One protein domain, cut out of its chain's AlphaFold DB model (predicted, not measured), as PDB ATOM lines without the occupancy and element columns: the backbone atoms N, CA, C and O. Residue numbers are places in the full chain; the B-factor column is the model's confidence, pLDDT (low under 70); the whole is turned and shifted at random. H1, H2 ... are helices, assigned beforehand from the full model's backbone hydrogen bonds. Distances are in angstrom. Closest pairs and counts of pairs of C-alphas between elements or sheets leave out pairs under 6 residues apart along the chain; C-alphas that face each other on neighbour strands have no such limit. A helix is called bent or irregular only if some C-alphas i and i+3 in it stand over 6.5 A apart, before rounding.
ATOM      1  N   ALA A 138      43.464  -3.588 -15.469       87.44
ATOM      2  CA  ALA A 138      42.491  -2.595 -15.910       87.44
ATOM      3  C   ALA A 138      41.804  -2.955 -17.243       87.44
ATOM      4  O   ALA A 138      40.613  -2.691 -17.366       87.44
ATOM      5  N   ILE A 139      42.515  -3.560 -18.206       89.31
ATOM      6  CA  ILE A 139      41.955  -4.008 -19.494       89.31
ATOM      7  C   ILE A 139      40.986  -5.166 -19.244       89.31
ATOM      8  O   ILE A 139      39.810  -5.053 -19.573       89.31
ATOM      9  N   ALA A 140      41.433  -6.210 -18.539       90.75
ATOM     10  CA  ALA A 140      40.589  -7.365 -18.220       90.75
ATOM     11  C   ALA A 140      39.300  -6.975 -17.462       90.75
ATOM     12  O   ALA A 140      38.224  -7.502 -17.738       90.75
ATOM     13  N   LEU A 141      39.383  -6.007 -16.537       93.38
ATOM     14  CA  LEU A 141      38.213  -5.481 -15.824       93.38
ATOM     15  C   LEU A 141      37.331  -4.568 -16.699       93.38
ATOM     16  O   LEU A 141      36.125  -4.492 -16.470       93.38
ATOM     17  N   ALA A 142      37.896  -3.858 -17.679       93.56
ATOM     18  CA  ALA A 142      37.111  -3.092 -18.643       93.56
ATOM     19  C   ALA A 142      36.291  -4.033 -19.542       93.56
ATOM     20  O   ALA A 142      35.082  -3.842 -19.669       93.56
ATOM     21  N   ASP A 143      36.914  -5.091 -20.064       93.44
ATOM     22  CA  ASP A 143      36.258  -6.097 -20.906       93.44
ATOM     23  C   ASP A 143      35.170  -6.872 -20.138       93.44
ATOM     24  O   ASP A 143      34.068  -7.071 -20.657       93.44
ATOM     25  N   GLU A 144      35.410  -7.233 -18.867       96.00
ATOM     26  CA  GLU A 144      34.390  -7.838 -17.992       96.00
ATOM     27  C   GLU A 144      33.168  -6.917 -17.814       96.00
ATOM     28  O   GLU A 144      32.022  -7.375 -17.862       96.00
ATOM     29  N   LEU A 145      33.384  -5.606 -17.649       96.50
ATOM     30  CA  LEU A 145      32.298  -4.633 -17.512       96.50
ATOM     31  C   LEU A 145      31.532  -4.415 -18.825       96.50
ATOM     32  O   LEU A 145      30.310  -4.276 -18.774       96.50
ATOM     33  N   VAL A 146      32.201  -4.420 -19.984       96.56
ATOM     34  CA  VAL A 146      31.527  -4.377 -21.297       96.56
ATOM     35  C   VAL A 146      30.659  -5.624 -21.488       96.56
ATOM     36  O   VAL A 146      29.483  -5.499 -21.833       96.56
ATOM     37  N   ALA A 147      31.171  -6.810 -21.150       94.50
ATOM     38  CA  ALA A 147      30.394  -8.048 -21.196       94.50
ATOM     39  C   ALA A 147      29.178  -8.033 -20.239       94.50
ATOM     40  O   ALA A 147      28.097  -8.493 -20.621       94.50
ATOM     41  N   GLU A 148      29.301  -7.465 -19.025       97.12
ATOM     42  CA  GLU A 148      28.149  -7.263 -18.123       97.12
ATOM     43  C   GLU A 148      27.109  -6.310 -18.742       97.12
ATOM     44  O   GLU A 148      25.901  -6.531 -18.601       97.12
ATOM     45  N   ILE A 149      27.554  -5.246 -19.422       96.56
ATOM     46  CA  ILE A 149      26.668  -4.284 -20.087       96.56
ATOM     47  C   ILE A 149      25.880  -4.965 -21.210       96.56
ATOM     48  O   ILE A 149      24.652  -4.833 -21.240       96.56
ATOM     49  N   ASP A 150      26.542  -5.729 -22.077       92.19
ATOM     50  CA  ASP A 150      25.908  -6.383 -23.226       92.19
ATOM     51  C   ASP A 150      24.886  -7.453 -22.812       92.19
ATOM     52  O   ASP A 150      23.744  -7.418 -23.284       92.19
ATOM     53  N   ASP A 151      25.220  -8.349 -21.872       89.56
ATOM     54  CA  ASP A 151      24.264  -9.340 -21.340       89.56
ATOM     55  C   ASP A 151      23.030  -8.653 -20.733       89.56
ATOM     56  O   ASP A 151      21.872  -8.993 -21.025       89.56
ATOM     57  N   ARG A 152      23.256  -7.591 -19.952       93.50
ATOM     58  CA  ARG A 152      22.170  -6.806 -19.367       93.50
ATOM     59  C   ARG A 152      21.323  -6.104 -20.429       93.50
ATOM     60  O   ARG A 152      20.095  -6.121 -20.298       93.50
ATOM     61  N   VAL A 153      21.908  -5.539 -21.486       90.12
ATOM     62  CA  VAL A 153      21.159  -4.941 -22.608       90.12
ATOM     63  C   VAL A 153      20.313  -5.993 -23.327       90.12
ATOM     64  O   VAL A 153      19.122  -5.756 -23.548       90.12
ATOM     65  N   LEU A 154      20.871  -7.168 -23.627       81.88
ATOM     66  CA  LEU A 154      20.138  -8.283 -24.237       81.88
ATOM     67  C   LEU A 154      18.956  -8.719 -23.356       81.88
ATOM     68  O   LEU A 154      17.825  -8.832 -23.838       81.88
ATOM     69  N   SER A 155      19.171  -8.867 -22.046       79.44
ATOM     70  CA  SER A 155      18.119  -9.250 -21.094       79.44
ATOM     71  C   SER A 155      16.953  -8.245 -21.037       79.44
ATOM     72  O   SER A 155      15.790  -8.642 -20.913       79.44
ATOM     73  N   ILE A 156      17.230  -6.942 -21.186       82.44
ATOM     74  CA  ILE A 156      16.211  -5.882 -21.194       82.44
ATOM     75  C   ILE A 156      15.270  -6.024 -22.392       82.44
ATOM     76  O   ILE A 156      14.060  -5.838 -22.239       82.44
ATOM     77  N   GLN A 157      15.789  -6.387 -23.568       74.56
ATOM     78  CA  GLN A 157      14.982  -6.542 -24.785       74.56
ATOM     79  C   GLN A 157      13.932  -7.663 -24.660       74.56
ATOM     80  O   GLN A 157      12.906  -7.638 -25.344       74.56
ATOM     81  N   VAL A 158      14.141  -8.615 -23.742       69.94
ATOM     82  CA  VAL A 158      13.220  -9.727 -23.454       69.94
ATOM     83  C   VAL A 158      12.078  -9.317 -22.500       69.94
ATOM     84  O   VAL A 158      11.067 -10.027 -22.404       69.94
ATOM     85  N   ILE A 159      12.169  -8.172 -21.805       66.94
ATOM     86  CA  ILE A 159      11.150  -7.744 -20.832       66.94
ATOM     87  C   ILE A 159       9.821  -7.414 -21.521       66.94
ATOM     88  O   ILE A 159       9.702  -6.563 -22.397       66.94
ATOM     89  N   ARG A 160       8.764  -8.109 -21.085       63.78
ATOM     90  CA  ARG A 160       7.494  -8.193 -21.828       63.78
ATOM     91  C   ARG A 160       6.487  -7.087 -21.511       63.78
ATOM     92  O   ARG A 160       5.582  -6.855 -22.318       63.78
ATOM     93  N   SER A 161       6.586  -6.461 -20.338       81.56
ATOM     94  CA  SER A 161       5.676  -5.404 -19.878       81.56
ATOM     95  C   SER A 161       6.283  -4.611 -18.723       81.56
ATOM     96  O   SER A 161       6.588  -5.183 -17.679       81.56
ATOM     97  N   LEU A 162       6.351  -3.293 -18.891       90.56
ATOM     98  CA  LEU A 162       6.684  -2.329 -17.842       90.56
ATOM     99  C   LEU A 162       5.407  -1.704 -17.272       90.56
ATOM    100  O   LEU A 162       4.429  -1.531 -17.997       90.56
ATOM    101  N   GLU A 163       5.407  -1.342 -15.993       91.12
ATOM    102  CA  GLU A 163       4.322  -0.579 -15.364       91.12
ATOM    103  C   GLU A 163       4.847   0.763 -14.841       91.12
ATOM    104  O   GLU A 163       5.693   0.801 -13.948       91.12
ATOM    105  N   PHE A 164       4.347   1.872 -15.385       92.62
ATOM    106  CA  PHE A 164       4.805   3.214 -15.023       92.62
ATOM    107  C   PHE A 164       4.177   3.697 -13.712       92.62
ATOM    108  O   PHE A 164       3.002   3.453 -13.440       92.62
ATOM    109  N   PHE A 165       4.964   4.402 -12.896       91.75
ATOM    110  CA  PHE A 165       4.497   5.028 -11.658       91.75
ATOM    111  C   PHE A 165       3.526   6.179 -11.947       91.75
ATOM    112  O   PHE A 165       2.513   6.329 -11.264       91.75
ATOM    113  N   ILE A 166       3.819   6.963 -12.989       86.38
ATOM    114  CA  ILE A 166       2.906   7.957 -13.554       86.38
ATOM    115  C   ILE A 166       2.185   7.298 -14.741       86.38
ATOM    116  O   ILE A 166       2.859   6.907 -15.695       86.38
ATOM    117  N   PRO A 167       0.844   7.167 -14.717       84.00
ATOM    118  CA  PRO A 167       0.094   6.626 -15.847       84.00
ATOM    119  C   PRO A 167       0.353   7.422 -17.136       84.00
ATOM    120  O   PRO A 167       0.477   8.650 -17.063       84.00
ATOM    121  N   PRO A 168       0.406   6.771 -18.311       82.81
ATOM    122  CA  PRO A 168       0.657   7.467 -19.564       82.81
ATOM    123  C   PRO A 168      -0.383   8.544 -19.870       82.81
ATOM    124  O   PRO A 168      -1.584   8.274 -19.896       82.81
ATOM    125  N   SER A 169       0.090   9.764 -20.120       79.62
ATOM    126  CA  SER A 169      -0.734  10.925 -20.458       79.62
ATOM    127  C   SER A 169      -0.185  11.641 -21.692       79.62
ATOM    128  O   SER A 169       1.009  11.588 -21.982       79.62
ATOM    129  N   ASN A 170      -1.070  12.296 -22.448       71.06
ATOM    130  CA  ASN A 170      -0.678  13.110 -23.598       71.06
ATOM    131  C   ASN A 170      -0.166  14.494 -23.145       71.06
ATOM    132  O   ASN A 170      -0.785  15.095 -22.262       71.06
ATOM    133  N   PRO A 171       0.874  15.059 -23.792       71.69
ATOM    134  CA  PRO A 171       1.768  14.418 -24.761       71.69
ATOM    135  C   PRO A 171       2.833  13.529 -24.078       71.69
ATOM    136  O   PRO A 171       3.158  13.762 -22.906       71.69
ATOM    137  N   PRO A 172       3.426  12.556 -24.801       69.50
ATOM    138  CA  PRO A 172       4.586  11.814 -24.309       69.50
ATOM    139  C   PRO A 172       5.763  12.762 -23.995       69.50
ATOM    140  O   PRO A 172       5.857  13.845 -24.584       69.50
ATOM    141  N   PRO A 173       6.665  12.390 -23.063       72.62
ATOM    142  CA  PRO A 173       7.824  13.211 -22.722       72.62
ATOM    143  C   PRO A 173       8.726  13.411 -23.947       72.62
ATOM    144  O   PRO A 173       9.331  12.469 -24.449       72.62
ATOM    145  N   SER A 174       8.798  14.656 -24.424       60.53
ATOM    146  CA  SER A 174       9.394  15.028 -25.716       60.53
ATOM    147  C   SER A 174      10.925  14.992 -25.763       60.53
ATOM    148  O   SER A 174      11.500  15.201 -26.826       60.53
ATOM    149  N   THR A 175      11.588  14.769 -24.630       59.12
ATOM    150  CA  THR A 175      13.046  14.785 -24.502       59.12
ATOM    151  C   THR A 175      13.520  13.671 -23.570       59.12
ATOM    152  O   THR A 175      12.888  13.447 -22.530       59.12
ATOM    153  N   PRO A 176      14.658  13.012 -23.881       57.03
ATOM    154  CA  PRO A 176      15.450  12.336 -22.861       57.03
ATOM    155  C   PRO A 176      15.716  13.340 -21.744       57.03
ATOM    156  O   PRO A 176      16.143  14.466 -22.006       57.03
ATOM    157  N   LEU A 177      15.380  12.969 -20.510       55.00
ATOM    158  CA  LEU A 177      15.474  13.878 -19.374       55.00
ATOM    159  C   LEU A 177      16.944  14.012 -18.960       55.00
ATOM    160  O   LEU A 177      17.461  13.202 -18.193       55.00
ATOM    161  N   ASP A 178      17.562  15.023 -19.565       48.16
ATOM    162  CA  ASP A 178      18.873  15.626 -19.329       48.16
ATOM    163  C   ASP A 178      19.656  15.036 -18.144       48.16
ATOM    164  O   ASP A 178      19.347  15.306 -16.980       48.16
ATOM    165  N   GLY A 179      20.652  14.196 -18.456       53.50
ATOM    166  CA  GLY A 179      21.736  13.795 -17.551       53.50
ATOM    167  C   GLY A 179      21.355  13.234 -16.174       53.50
ATOM    168  O   GLY A 179      22.191  13.264 -15.272       53.50
ATOM    169  N   SER A 180      20.123  12.757 -15.964       57.38
ATOM    170  CA  SER A 180      19.668  12.325 -14.637       57.38
ATOM    171  C   SER A 180      20.398  11.062 -14.168       57.38
ATOM    172  O   SER A 180      19.948   9.939 -14.391       57.38
ATOM    173  N   SER A 181      21.481  11.255 -13.414       70.00
ATOM    174  CA  SER A 181      22.229  10.224 -12.679       70.00
ATOM    175  C   SER A 181      21.433   9.578 -11.531       70.00
ATOM    176  O   SER A 181      21.984   8.846 -10.711       70.00
ATOM    177  N   ILE A 182      20.124   9.832 -11.451       84.38
ATOM    178  CA  ILE A 182      19.203   9.180 -10.525       84.38
ATOM    179  C   ILE A 182      18.431   8.107 -11.311       84.38
ATOM    180  O   ILE A 182      17.578   8.461 -12.138       84.38
ATOM    181  N   PRO A 183      18.661   6.805 -11.042       88.19
ATOM    182  CA  PRO A 183      17.953   5.736 -11.733       88.19
ATOM    183  C   PRO A 183      16.454   5.781 -11.424       88.19
ATOM    184  O   PRO A 183      16.018   6.218 -10.356       88.19
ATOM    185  N   ASN A 184      15.650   5.308 -12.374       92.12
ATOM    186  CA  ASN A 184      14.194   5.259 -12.305       92.12
ATOM    187  C   ASN A 184      13.501   6.606 -11.993       92.12
ATOM    188  O   ASN A 184      12.488   6.656 -11.292       92.12
ATOM    189  N   SER A 185      14.042   7.706 -12.521       87.38
ATOM    190  CA  SER A 185      13.530   9.066 -12.319       87.38
ATOM    191  C   SER A 185      12.613   9.559 -13.459       87.38
ATOM    192  O   SER A 185      12.357   8.866 -14.446       87.38
ATOM    193  N   GLY A 186      12.070  10.773 -13.308       86.31
ATOM    194  CA  GLY A 186      11.328  11.471 -14.364       86.31
ATOM    195  C   GLY A 186       9.936  10.910 -14.693       86.31
ATOM    196  O   GLY A 186       9.326  10.162 -13.925       86.31
ATOM    197  N   ARG A 187       9.405  11.308 -15.861       85.06
ATOM    198  CA  ARG A 187       8.059  10.919 -16.337       85.06
ATOM    199  C   ARG A 187       7.944   9.449 -16.755       85.06
ATOM    200  O   ARG A 187       6.842   8.914 -16.736       85.06
ATOM    201  N   LEU A 188       9.066   8.811 -17.091       89.38
ATOM    202  CA  LEU A 188       9.156   7.383 -17.423       89.38
ATOM    203  C   LEU A 188       9.567   6.521 -16.212       89.38
ATOM    204  O   LEU A 188      10.024   5.389 -16.379       89.38
ATOM    205  N   SER A 189       9.417   7.049 -14.993       92.19
ATOM    206  CA  SER A 189       9.638   6.288 -13.762       92.19
ATOM    207  C   SER A 189       8.667   5.107 -13.670       92.19
ATOM    208  O   SER A 189       7.460   5.221 -13.901       92.19
ATOM    209  N   LEU A 190       9.217   3.947 -13.342       94.06
ATOM    210  CA  LEU A 190       8.531   2.674 -13.179       94.06
ATOM    211  C   LEU A 190       8.050   2.504 -11.737       94.06
ATOM    212  O   LEU A 190       8.720   2.924 -10.790       94.06
ATOM    213  N   ASP A 191       6.896   1.865 -11.550       93.19
ATOM    214  CA  ASP A 191       6.362   1.585 -10.218       93.19
ATOM    215  C   ASP A 191       7.226   0.534  -9.502       93.19
ATOM    216  O   ASP A 191       7.189  -0.655  -9.824       93.19
ATOM    217  N   LEU A 192       7.977   0.980  -8.491       92.94
ATOM    218  CA  LEU A 192       8.829   0.152  -7.625       92.94
ATOM    219  C   LEU A 192       8.071  -0.981  -6.912       92.94
ATOM    220  O   LEU A 192       8.684  -1.938  -6.446       92.94
ATOM    221  N   ARG A 193       6.739  -0.893  -6.802       91.44
ATOM    222  CA  ARG A 193       5.898  -1.928  -6.177       91.44
ATOM    223  C   ARG A 193       5.631  -3.116  -7.106       91.44
ATOM    224  O   ARG A 193       5.058  -4.108  -6.658       91.44
ATOM    225  N   LYS A 194       5.973  -3.011  -8.394       90.06
ATOM    226  CA  LYS A 194       5.651  -4.010  -9.417       90.06
ATOM    227  C   LYS A 194       6.875  -4.882  -9.714       90.06
ATOM    228  O   LYS A 194       7.876  -4.364 -10.206       90.06
ATOM    229  N   PRO A 195       6.818  -6.204  -9.463       82.88
ATOM    230  CA  PRO A 195       7.993  -7.069  -9.581       82.88
ATOM    231  C   PRO A 195       8.528  -7.169 -11.016       82.88
ATOM    232  O   PRO A 195       9.731  -7.326 -11.195       82.88
ATOM    233  N   CYS A 196       7.678  -6.998 -12.038       82.00
ATOM    234  CA  CYS A 196       8.099  -6.958 -13.445       82.00
ATOM    235  C   CYS A 196       9.057  -5.803 -13.780       82.00
ATOM    236  O   CYS A 196       9.845  -5.926 -14.712       82.00
ATOM    237  N   ASN A 197       9.028  -4.710 -13.011       92.88
ATOM    238  CA  ASN A 197       9.940  -3.582 -13.188       92.88
ATOM    239  C   ASN A 197      11.293  -3.799 -12.493       92.88
ATOM    240  O   ASN A 197      12.242  -3.082 -12.791       92.88
ATOM    241  N   GLY A 198      11.391  -4.756 -11.559       89.50
ATOM    242  CA  GLY A 198      12.535  -4.885 -10.651       89.50
ATOM    243  C   GLY A 198      13.874  -5.046 -11.371       89.50
ATOM    244  O   GLY A 198      14.814  -4.329 -11.054       89.50
ATOM    245  N   TRP A 199      13.933  -5.921 -12.381       88.56
ATOM    246  CA  TRP A 199      15.137  -6.118 -13.201       88.56
ATOM    247  C   TRP A 199      15.513  -4.875 -14.012       88.56
ATOM    248  O   TRP A 199      16.676  -4.498 -14.079       88.56
ATOM    249  N   PHE A 200      14.519  -4.200 -14.592       92.25
ATOM    250  CA  PHE A 200      14.744  -3.002 -15.402       92.25
ATOM    251  C   PHE A 200      15.344  -1.862 -14.565       92.25
ATOM    252  O   PHE A 200      16.229  -1.148 -15.026       92.25
ATOM    253  N   ILE A 201      14.874  -1.717 -13.322       93.50
ATOM    254  CA  ILE A 201      15.363  -0.722 -12.361       93.50
ATOM    255  C   ILE A 201      16.754  -1.099 -11.827       93.50
ATOM    256  O   ILE A 201      17.588  -0.212 -11.672       93.50
ATOM    257  N   ASP A 202      17.015  -2.385 -11.562       94.44
ATOM    258  CA  ASP A 202      18.339  -2.877 -11.144       94.44
ATOM    259  C   ASP A 202      19.400  -2.602 -12.214       94.44
ATOM    260  O   ASP A 202      20.428  -1.998 -11.925       94.44
ATOM    261  N   THR A 203      19.110  -2.952 -13.467       94.62
ATOM    262  CA  THR A 203      20.031  -2.735 -14.584       94.62
ATOM    263  C   THR A 203      20.241  -1.250 -14.900       94.62
ATOM    264  O   THR A 203      21.375  -0.831 -15.116       94.62
ATOM    265  N   GLU A 204      19.195  -0.416 -14.844       94.88
ATOM    266  CA  GLU A 204      19.345   1.043 -14.961       94.88
ATOM    267  C   GLU A 204      20.230   1.618 -13.841       94.88
ATOM    268  O   GLU A 204      21.109   2.438 -14.102       94.88
ATOM    269  N   ALA A 205      20.047   1.158 -12.597       95.50
ATOM    270  CA  ALA A 205      20.896   1.553 -11.477       95.50
ATOM    271  C   ALA A 205      22.344   1.062 -11.633       95.50
ATOM    272  O   ALA A 205      23.265   1.798 -11.281       95.50
ATOM    273  N   ARG A 206      22.556  -0.135 -12.194       96.38
ATOM    274  CA  ARG A 206      23.889  -0.693 -12.449       96.38
ATOM    275  C   ARG A 206      24.662   0.105 -13.497       96.38
ATOM    276  O   ARG A 206      25.830   0.392 -13.274       96.38
ATOM    277  N   PHE A 207      24.035   0.519 -14.597       95.69
ATOM    278  CA  PHE A 207      24.723   1.336 -15.607       95.69
ATOM    279  C   PHE A 207      25.076   2.734 -15.076       95.69
ATOM    280  O   PHE A 207      26.185   3.211 -15.302       95.69
ATOM    281  N   VAL A 208      24.189   3.352 -14.285       95.00
ATOM    282  CA  VAL A 208      24.497   4.596 -13.552       95.00
ATOM    283  C   VAL A 208      25.670   4.403 -12.579       95.00
ATOM    284  O   VAL A 208      26.536   5.272 -12.480       95.00
ATOM    285  N   GLU A 209      25.722   3.271 -11.871       95.44
ATOM    286  CA  GLU A 209      26.837   2.931 -10.982       95.44
ATOM    287  C   GLU A 209      28.153   2.801 -11.762       95.44
ATOM    288  O   GLU A 209      29.142   3.412 -11.362       95.44
ATOM    289  N   ILE A 210      28.162   2.058 -12.877       95.19
ATOM    290  CA  ILE A 210      29.346   1.868 -13.728       95.19
ATOM    291  C   ILE A 210      29.874   3.221 -14.212       95.19
ATOM    292  O   ILE A 210      31.039   3.520 -13.963       95.19
ATOM    293  N   ILE A 211      29.025   4.080 -14.790       94.25
ATOM    294  CA  ILE A 211      29.410   5.434 -15.230       94.25
ATOM    295  C   ILE A 211      30.024   6.232 -14.073       94.25
ATOM    296  O   ILE A 211      31.101   6.805 -14.216       94.25
ATOM    297  N   SER A 212      29.399   6.219 -12.890       93.06
ATOM    298  CA  SER A 212      29.936   6.937 -11.729       93.06
ATOM    299  C   SER A 212      31.287   6.382 -11.255       93.06
ATOM    300  O   SER A 212      32.146   7.152 -10.824       93.06
ATOM    301  N   GLN A 213      31.508   5.066 -11.350       93.31
ATOM    302  CA  GLN A 213      32.808   4.458 -11.061       93.31
ATOM    303  C   GLN A 213      33.861   4.823 -12.116       93.31
ATOM    304  O   GLN A 213      35.002   5.093 -11.737       93.31
ATOM    305  N   MET A 214      33.497   4.858 -13.403       93.06
ATOM    306  CA  MET A 214      34.401   5.261 -14.486       93.06
ATOM    307  C   MET A 214      34.809   6.723 -14.322       93.06
ATOM    308  O   MET A 214      35.997   7.010 -14.277       93.06
ATOM    309  N   GLN A 215      33.869   7.633 -14.064       90.75
ATOM    310  CA  GLN A 215      34.162   9.054 -13.829       90.75
ATOM    311  C   GLN A 215      35.053   9.306 -12.599       90.75
ATOM    312  O   GLN A 215      35.818  10.267 -12.571       90.75
ATOM    313  N   GLN A 216      34.988   8.449 -11.573       90.25
ATOM    314  CA  GLN A 216      35.852   8.550 -10.387       90.25
ATOM    315  C   GLN A 216      37.263   7.977 -10.604       90.25
ATOM    316  O   GLN A 216      38.219   8.472 -10.006       90.25
ATOM    317  N   LYS A 217      37.403   6.925 -11.422       85.69
ATOM    318  CA  LYS A 217      38.675   6.217 -11.675       85.69
ATOM    319  C   LYS A 217      39.396   6.690 -12.947       85.69
ATOM    320  O   LYS A 217      40.606   6.521 -13.065       85.69
ATOM    321  N   GLY A 218      38.657   7.256 -13.894       69.62
ATOM    322  CA  GLY A 218      39.001   7.408 -15.309       69.62
ATOM    323  C   GLY A 218      39.761   8.672 -15.691       69.62
ATOM    324  O   GLY A 218      39.729   9.059 -16.855       69.62
ATOM    325  N   ASN A 219      40.465   9.318 -14.759       71.75
ATOM    326  CA  ASN A 219      41.316  10.470 -15.076       71.75
ATOM    327  C   ASN A 219      42.566  10.037 -15.877       71.75
ATOM    328  O   ASN A 219      43.665   9.968 -15.330       71.75
ATOM    329  N   GLY A 220      42.390   9.767 -17.177       74.00
ATOM    330  CA  GLY A 220      43.468   9.606 -18.163       74.00
ATOM    331  C   GLY A 220      43.688   8.206 -18.753       74.00
ATOM    332  O   GLY A 220      44.738   7.995 -19.354       74.00
ATOM    333  N   ARG A 221      42.754   7.257 -18.602       88.62
ATOM    334  CA  ARG A 221      42.857   5.893 -19.170       88.62
ATOM    335  C   ARG A 221      41.791   5.671 -20.259       88.62
ATOM    336  O   ARG A 221      40.608   5.804 -19.941       88.62
ATOM    337  N   PRO A 222      42.166   5.357 -21.517       87.50
ATOM    338  CA  PRO A 222      41.215   5.245 -22.626       87.50
ATOM    339  C   PRO A 222      40.246   4.064 -22.475       87.50
ATOM    340  O   PRO A 222      39.120   4.139 -22.962       87.50
ATOM    341  N   GLU A 223      40.640   3.012 -21.755       90.31
ATOM    342  CA  GLU A 223      39.824   1.814 -21.531       90.31
ATOM    343  C   GLU A 223      38.547   2.156 -20.744       90.31
ATOM    344  O   GLU A 223      37.451   1.713 -21.082       90.31
ATOM    345  N   TRP A 224      38.658   3.025 -19.732       93.06
ATOM    346  CA  TRP A 224      37.512   3.447 -18.921       93.06
ATOM    347  C   TRP A 224      36.538   4.359 -19.674       93.06
ATOM    348  O   TRP A 224      35.343   4.320 -19.386       93.06
ATOM    349  N   HIS A 225      37.013   5.131 -20.658       92.31
ATOM    350  CA  HIS A 225      36.128   5.906 -21.532       92.31
ATOM    351  C   HIS A 225      35.268   4.989 -22.409       92.31
ATOM    352  O   HIS A 225      34.074   5.234 -22.548       92.31
ATOM    353  N   HIS A 226      35.823   3.879 -22.912       92.94
ATOM    354  CA  HIS A 226      35.041   2.898 -23.667       92.94
ATOM    355  C   HIS A 226      33.913   2.272 -22.821       92.94
ATOM    356  O   HIS A 226      32.771   2.188 -23.279       92.94
ATOM    357  N   VAL A 227      34.198   1.912 -21.564       95.94
ATOM    358  CA  VAL A 227      33.188   1.395 -20.616       95.94
ATOM    359  C   VAL A 227      32.114   2.448 -20.297       95.94
ATOM    360  O   VAL A 227      30.928   2.121 -20.208       95.94
ATOM    361  N   GLU A 228      32.501   3.718 -20.136       94.94
ATOM    362  CA  GLU A 228      31.573   4.834 -19.900       94.94
ATOM    363  C   GLU A 228      30.637   5.075 -21.101       94.94
ATOM    364  O   GLU A 228      29.422   5.217 -20.915       94.94
ATOM    365  N   ASP A 229      31.172   5.051 -22.323       94.12
ATOM    366  CA  ASP A 229      30.408   5.190 -23.569       94.12
ATOM    367  C   ASP A 229      29.442   4.011 -23.779       94.12
ATOM    368  O   ASP A 229      28.270   4.214 -24.128       94.12
ATOM    369  N   ALA A 230      29.887   2.780 -23.503       95.31
ATOM    370  CA  ALA A 230      29.055   1.579 -23.565       95.31
ATOM    371  C   ALA A 230      27.878   1.660 -22.575       95.31
ATOM    372  O   ALA A 230      26.716   1.504 -22.965       95.31
ATOM    373  N   ALA A 231      28.142   2.003 -21.310       95.81
ATOM    374  CA  ALA A 231      27.107   2.151 -20.287       95.81
ATOM    375  C   ALA A 231      26.131   3.308 -20.599       95.81
ATOM    376  O   ALA A 231      24.923   3.189 -20.369       95.81
ATOM    377  N   SER A 232      26.620   4.407 -21.179       94.12
ATOM    378  CA  SER A 232      25.798   5.552 -21.605       94.12
ATOM    379  C   SER A 232      24.890   5.206 -22.795       94.12
ATOM    380  O   SER A 232      23.706   5.570 -22.833       94.12
ATOM    381  N   THR A 233      25.404   4.419 -23.741       93.81
ATOM    382  CA  THR A 233      24.638   3.861 -24.867       93.81
ATOM    383  C   THR A 233      23.572   2.874 -24.373       93.81
ATOM    384  O   THR A 233      22.418   2.897 -24.818       93.81
ATOM    385  N   ALA A 234      23.905   2.062 -23.370       93.56
ATOM    386  CA  ALA A 234      22.979   1.139 -22.729       93.56
ATOM    387  C   ALA A 234      21.855   1.864 -21.953       93.56
ATOM    388  O   ALA A 234      20.684   1.485 -22.068       93.56
ATOM    389  N   LEU A 235      22.150   2.969 -21.252       93.19
ATOM    390  CA  LEU A 235      21.128   3.843 -20.648       93.19
ATOM    391  C   LEU A 235      20.212   4.496 -21.695       93.19
ATOM    392  O   LEU A 235      18.996   4.567 -21.502       93.19
ATOM    393  N   THR A 236      20.763   4.915 -22.835       91.12
ATOM    394  CA  THR A 236      19.971   5.431 -23.965       91.12
ATOM    395  C   THR A 236      19.032   4.351 -24.521       91.12
ATOM    396  O   THR A 236      17.860   4.611 -24.813       91.12
ATOM    397  N   THR A 237      19.498   3.100 -24.567       90.50
ATOM    398  CA  THR A 237      18.686   1.937 -24.953       90.50
ATOM    399  C   THR A 237      17.548   1.694 -23.952       90.50
ATOM    400  O   THR A 237      16.386   1.618 -24.361       90.50
ATOM    401  N   ILE A 238      17.835   1.693 -22.644       91.31
ATOM    402  CA  ILE A 238      16.850   1.649 -21.541       91.31
ATOM    403  C   ILE A 238      15.780   2.737 -21.694       91.31
ATOM    404  O   ILE A 238      14.583   2.446 -21.587       91.31
ATOM    405  N   TYR A 239      16.187   3.977 -21.986       90.12
ATOM    406  CA  TYR A 239      15.263   5.088 -22.215       90.12
ATOM    407  C   TYR A 239      14.345   4.829 -23.419       90.12
ATOM    408  O   TYR A 239      13.125   4.966 -23.299       90.12
ATOM    409  N   SER A 240      14.895   4.393 -24.559       89.19
ATOM    410  CA  SER A 240      14.101   4.116 -25.766       89.19
ATOM    411  C   SER A 240      13.074   2.992 -25.555       89.19
ATOM    412  O   SER A 240      11.924   3.108 -25.990       89.19
ATOM    413  N   VAL A 241      13.437   1.941 -24.808       90.31
ATOM    414  CA  VAL A 241      12.529   0.844 -24.445       90.31
ATOM    415  C   VAL A 241      11.425   1.341 -23.506       90.31
ATOM    416  O   VAL A 241      10.249   1.066 -23.759       90.31
ATOM    417  N   LYS A 242      11.756   2.134 -22.473       91.38
ATOM    418  CA  LYS A 242      10.752   2.787 -21.609       91.38
ATOM    419  C   LYS A 242       9.781   3.639 -22.425       91.38
ATOM    420  O   LYS A 242       8.572   3.479 -22.268       91.38
ATOM    421  N   LEU A 243      10.283   4.501 -23.310       89.31
ATOM    422  CA  LEU A 243       9.454   5.387 -24.128       89.31
ATOM    423  C   LEU A 243       8.492   4.584 -25.018       89.31
ATOM    424  O   LEU A 243       7.283   4.796 -24.959       89.31
ATOM    425  N   LYS A 244       8.994   3.569 -25.729       87.19
ATOM    426  CA  LYS A 244       8.187   2.668 -26.569       87.19
ATOM    427  C   LYS A 244       7.089   1.936 -25.783       87.19
ATOM    428  O   LYS A 244       5.972   1.771 -26.276       87.19
ATOM    429  N   HIS A 245       7.374   1.503 -24.552       88.12
ATOM    430  CA  HIS A 245       6.365   0.899 -23.672       88.12
ATOM    431  C   HIS A 245       5.334   1.916 -23.158       88.12
ATOM    432  O   HIS A 245       4.156   1.568 -23.034       88.12
ATOM    433  N   TYR A 246       5.754   3.150 -22.875       89.00
ATOM    434  CA  TYR A 246       4.887   4.245 -22.436       89.00
ATOM    435  C   TYR A 246       3.922   4.668 -23.551       89.00
ATOM    436  O   TYR A 246       2.713   4.706 -23.337       89.00
ATOM    437  N   GLU A 247       4.436   4.888 -24.762       85.25
ATOM    438  CA  GLU A 247       3.652   5.201 -25.963       85.25
ATOM    439  C   GLU A 247       2.691   4.068 -26.339       85.25
ATOM    440  O   GLU A 247       1.530   4.320 -26.664       85.25
ATOM    441  N   GLY A 248       3.131   2.810 -26.226       82.25
ATOM    442  CA  GLY A 248       2.266   1.648 -26.418       82.25
ATOM    443  C   GLY A 248       1.064   1.655 -25.468       82.25
ATOM    444  O   GLY A 248      -0.068   1.452 -25.900       82.25
ATOM    445  N   GLN A 249       1.282   1.954 -24.184       83.56
ATOM    446  CA  GLN A 249       0.197   2.068 -23.201       83.56
ATOM    447  C   GLN A 249      -0.673   3.317 -23.414       83.56
ATOM    448  O   GLN A 249      -1.887   3.238 -23.242       83.56
ATOM    449  N   LEU A 250      -0.087   4.440 -23.835       81.88
ATOM    450  CA  LEU A 250      -0.800   5.674 -24.176       81.88
ATOM    451  C   LEU A 250      -1.739   5.475 -25.378       81.88
ATOM    452  O   LEU A 250      -2.890   5.908 -25.347       81.88
ATOM    453  N   SER A 251      -1.278   4.765 -26.410       74.69
ATOM    454  CA  SER A 251      -2.085   4.386 -27.576       74.69
ATOM    455  C   SER A 251      -3.289   3.525 -27.173       74.69
ATOM    456  O   SER A 251      -4.420   3.822 -27.557       74.69
ATOM    457  N   LEU A 252      -3.073   2.527 -26.308       69.44
ATOM    458  CA  LEU A 252      -4.140   1.675 -25.768       69.44
ATOM    459  C   LEU A 252      -5.129   2.436 -24.873       69.44
ATOM    460  O   LEU A 252      -6.327   2.175 -24.935       69.44
ATOM    461  N   ALA A 253      -4.654   3.383 -24.061       72.00
ATOM    462  CA  ALA A 253      -5.510   4.210 -23.209       72.00
ATOM    463  C   ALA A 253      -6.404   5.157 -24.029       72.00
ATOM    464  O   ALA A 253      -7.586   5.313 -23.723       72.00
ATOM    465  N   ASN A 254      -5.857   5.751 -25.093       69.62
ATOM    466  CA  ASN A 254      -6.598   6.641 -25.990       69.62
ATOM    467  C   ASN A 254      -7.565   5.882 -26.914       69.62
ATOM    468  O   ASN A 254      -8.587   6.433 -27.323       69.62
ATOM    469  N   ASN A 255      -7.265   4.624 -27.250       58.66
ATOM    470  CA  ASN A 255      -8.049   3.824 -28.182       58.66
ATOM    471  C   ASN A 255      -8.781   2.676 -27.468       58.66
ATOM    472  O   ASN A 255      -8.454   1.497 -27.600       58.66
TER     473      ASN A 255
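AT A GLANCE: This is residues 138 to 255 of the 390 residues of an uncharacterized protein of Gymnopus androsaceus JB14 (UniProt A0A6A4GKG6). Three helices make a slender up-and-down bundle, each running against the one before it in the chain: the long H3 is the spine, and H1 and H2 lie along it, crossing each other at a small angle. Between H1 and H2 a long unnamed stretch, residues 158 to 194, makes a wide loop before the chain turns into H2, while a tight turn joins H2 to H3. The printed part has 118 residues with three named helices, H1, H2 and H3 in chain order, and no named strand; the class is all helix, with 76 residues in the helices. It is compact, with a radius of gyration of the C-alphas of 15.4 A and spans of 52 by 26 by 21 A.

IN THESE COORDINATES: Find C-alpha 138 at (42.491, -2.595, -15.910); from there H1, residues 138 to 157, runs 29.2 A. Go on past the long link to C-alpha 195 at (7.993, -7.069, -9.581), where H2, residues 195 to 217, begins and runs 33.5 A. H2 is irregular: C-alphas 196 and 199 are 7.1 A apart. After four residues you reach H3, residues 222 to 254, the longest helix at 48.0 A, ending at C-alpha 254 at (-6.598, 6.641, -25.990).

HOW THE PARTS SIT: Begin with H1 and H2, a helical hairpin. They only just touch, with 3 pairs of C-alphas within 8 A; the closest C-alphas are those of Ile 156 and Phe 200, 6.6 A apart. H1 touches H2 with residues 149 to 156 alone, and H2 touches H1 with residues 200 to 207 alone; the two helices stand at a shallow tilt of 24 degrees and run opposite ways. H2 and H3 form the other helical hairpin: they touch, closest at the C-alphas of Ile 211 and Glu 228, 5.2 A apart, at a shallow tilt of 28 degrees, opposite ways. On H3, residues 224 to 238 alone touch H2. H1 and H3 touch too, closest at the C-alphas of Val 146 and Val 227, 6.0 A apart, at a shallow tilt of 9 degrees, the same way. The helix packing is mostly aligned, with all three touching pairs at a shallow tilt. In H1 and H3 every O i to N i+4 pair is within hydrogen-bond range; in H2, 17 of 19 are.

THE WHOLE: Look from Gly 220 to Asn 255 for the two C-alphas farthest apart, 52.8 A; the outline is only just a rod. The printed part has no cut. The link from H1 to H2 is long, with 37 residues, and that from H2 to H3 is tight. The mean pLDDT of the printed part is 85.6; it is under 70 at residues 158 to 160, 172, 174 to 180, 218, 252 and 254 to 255.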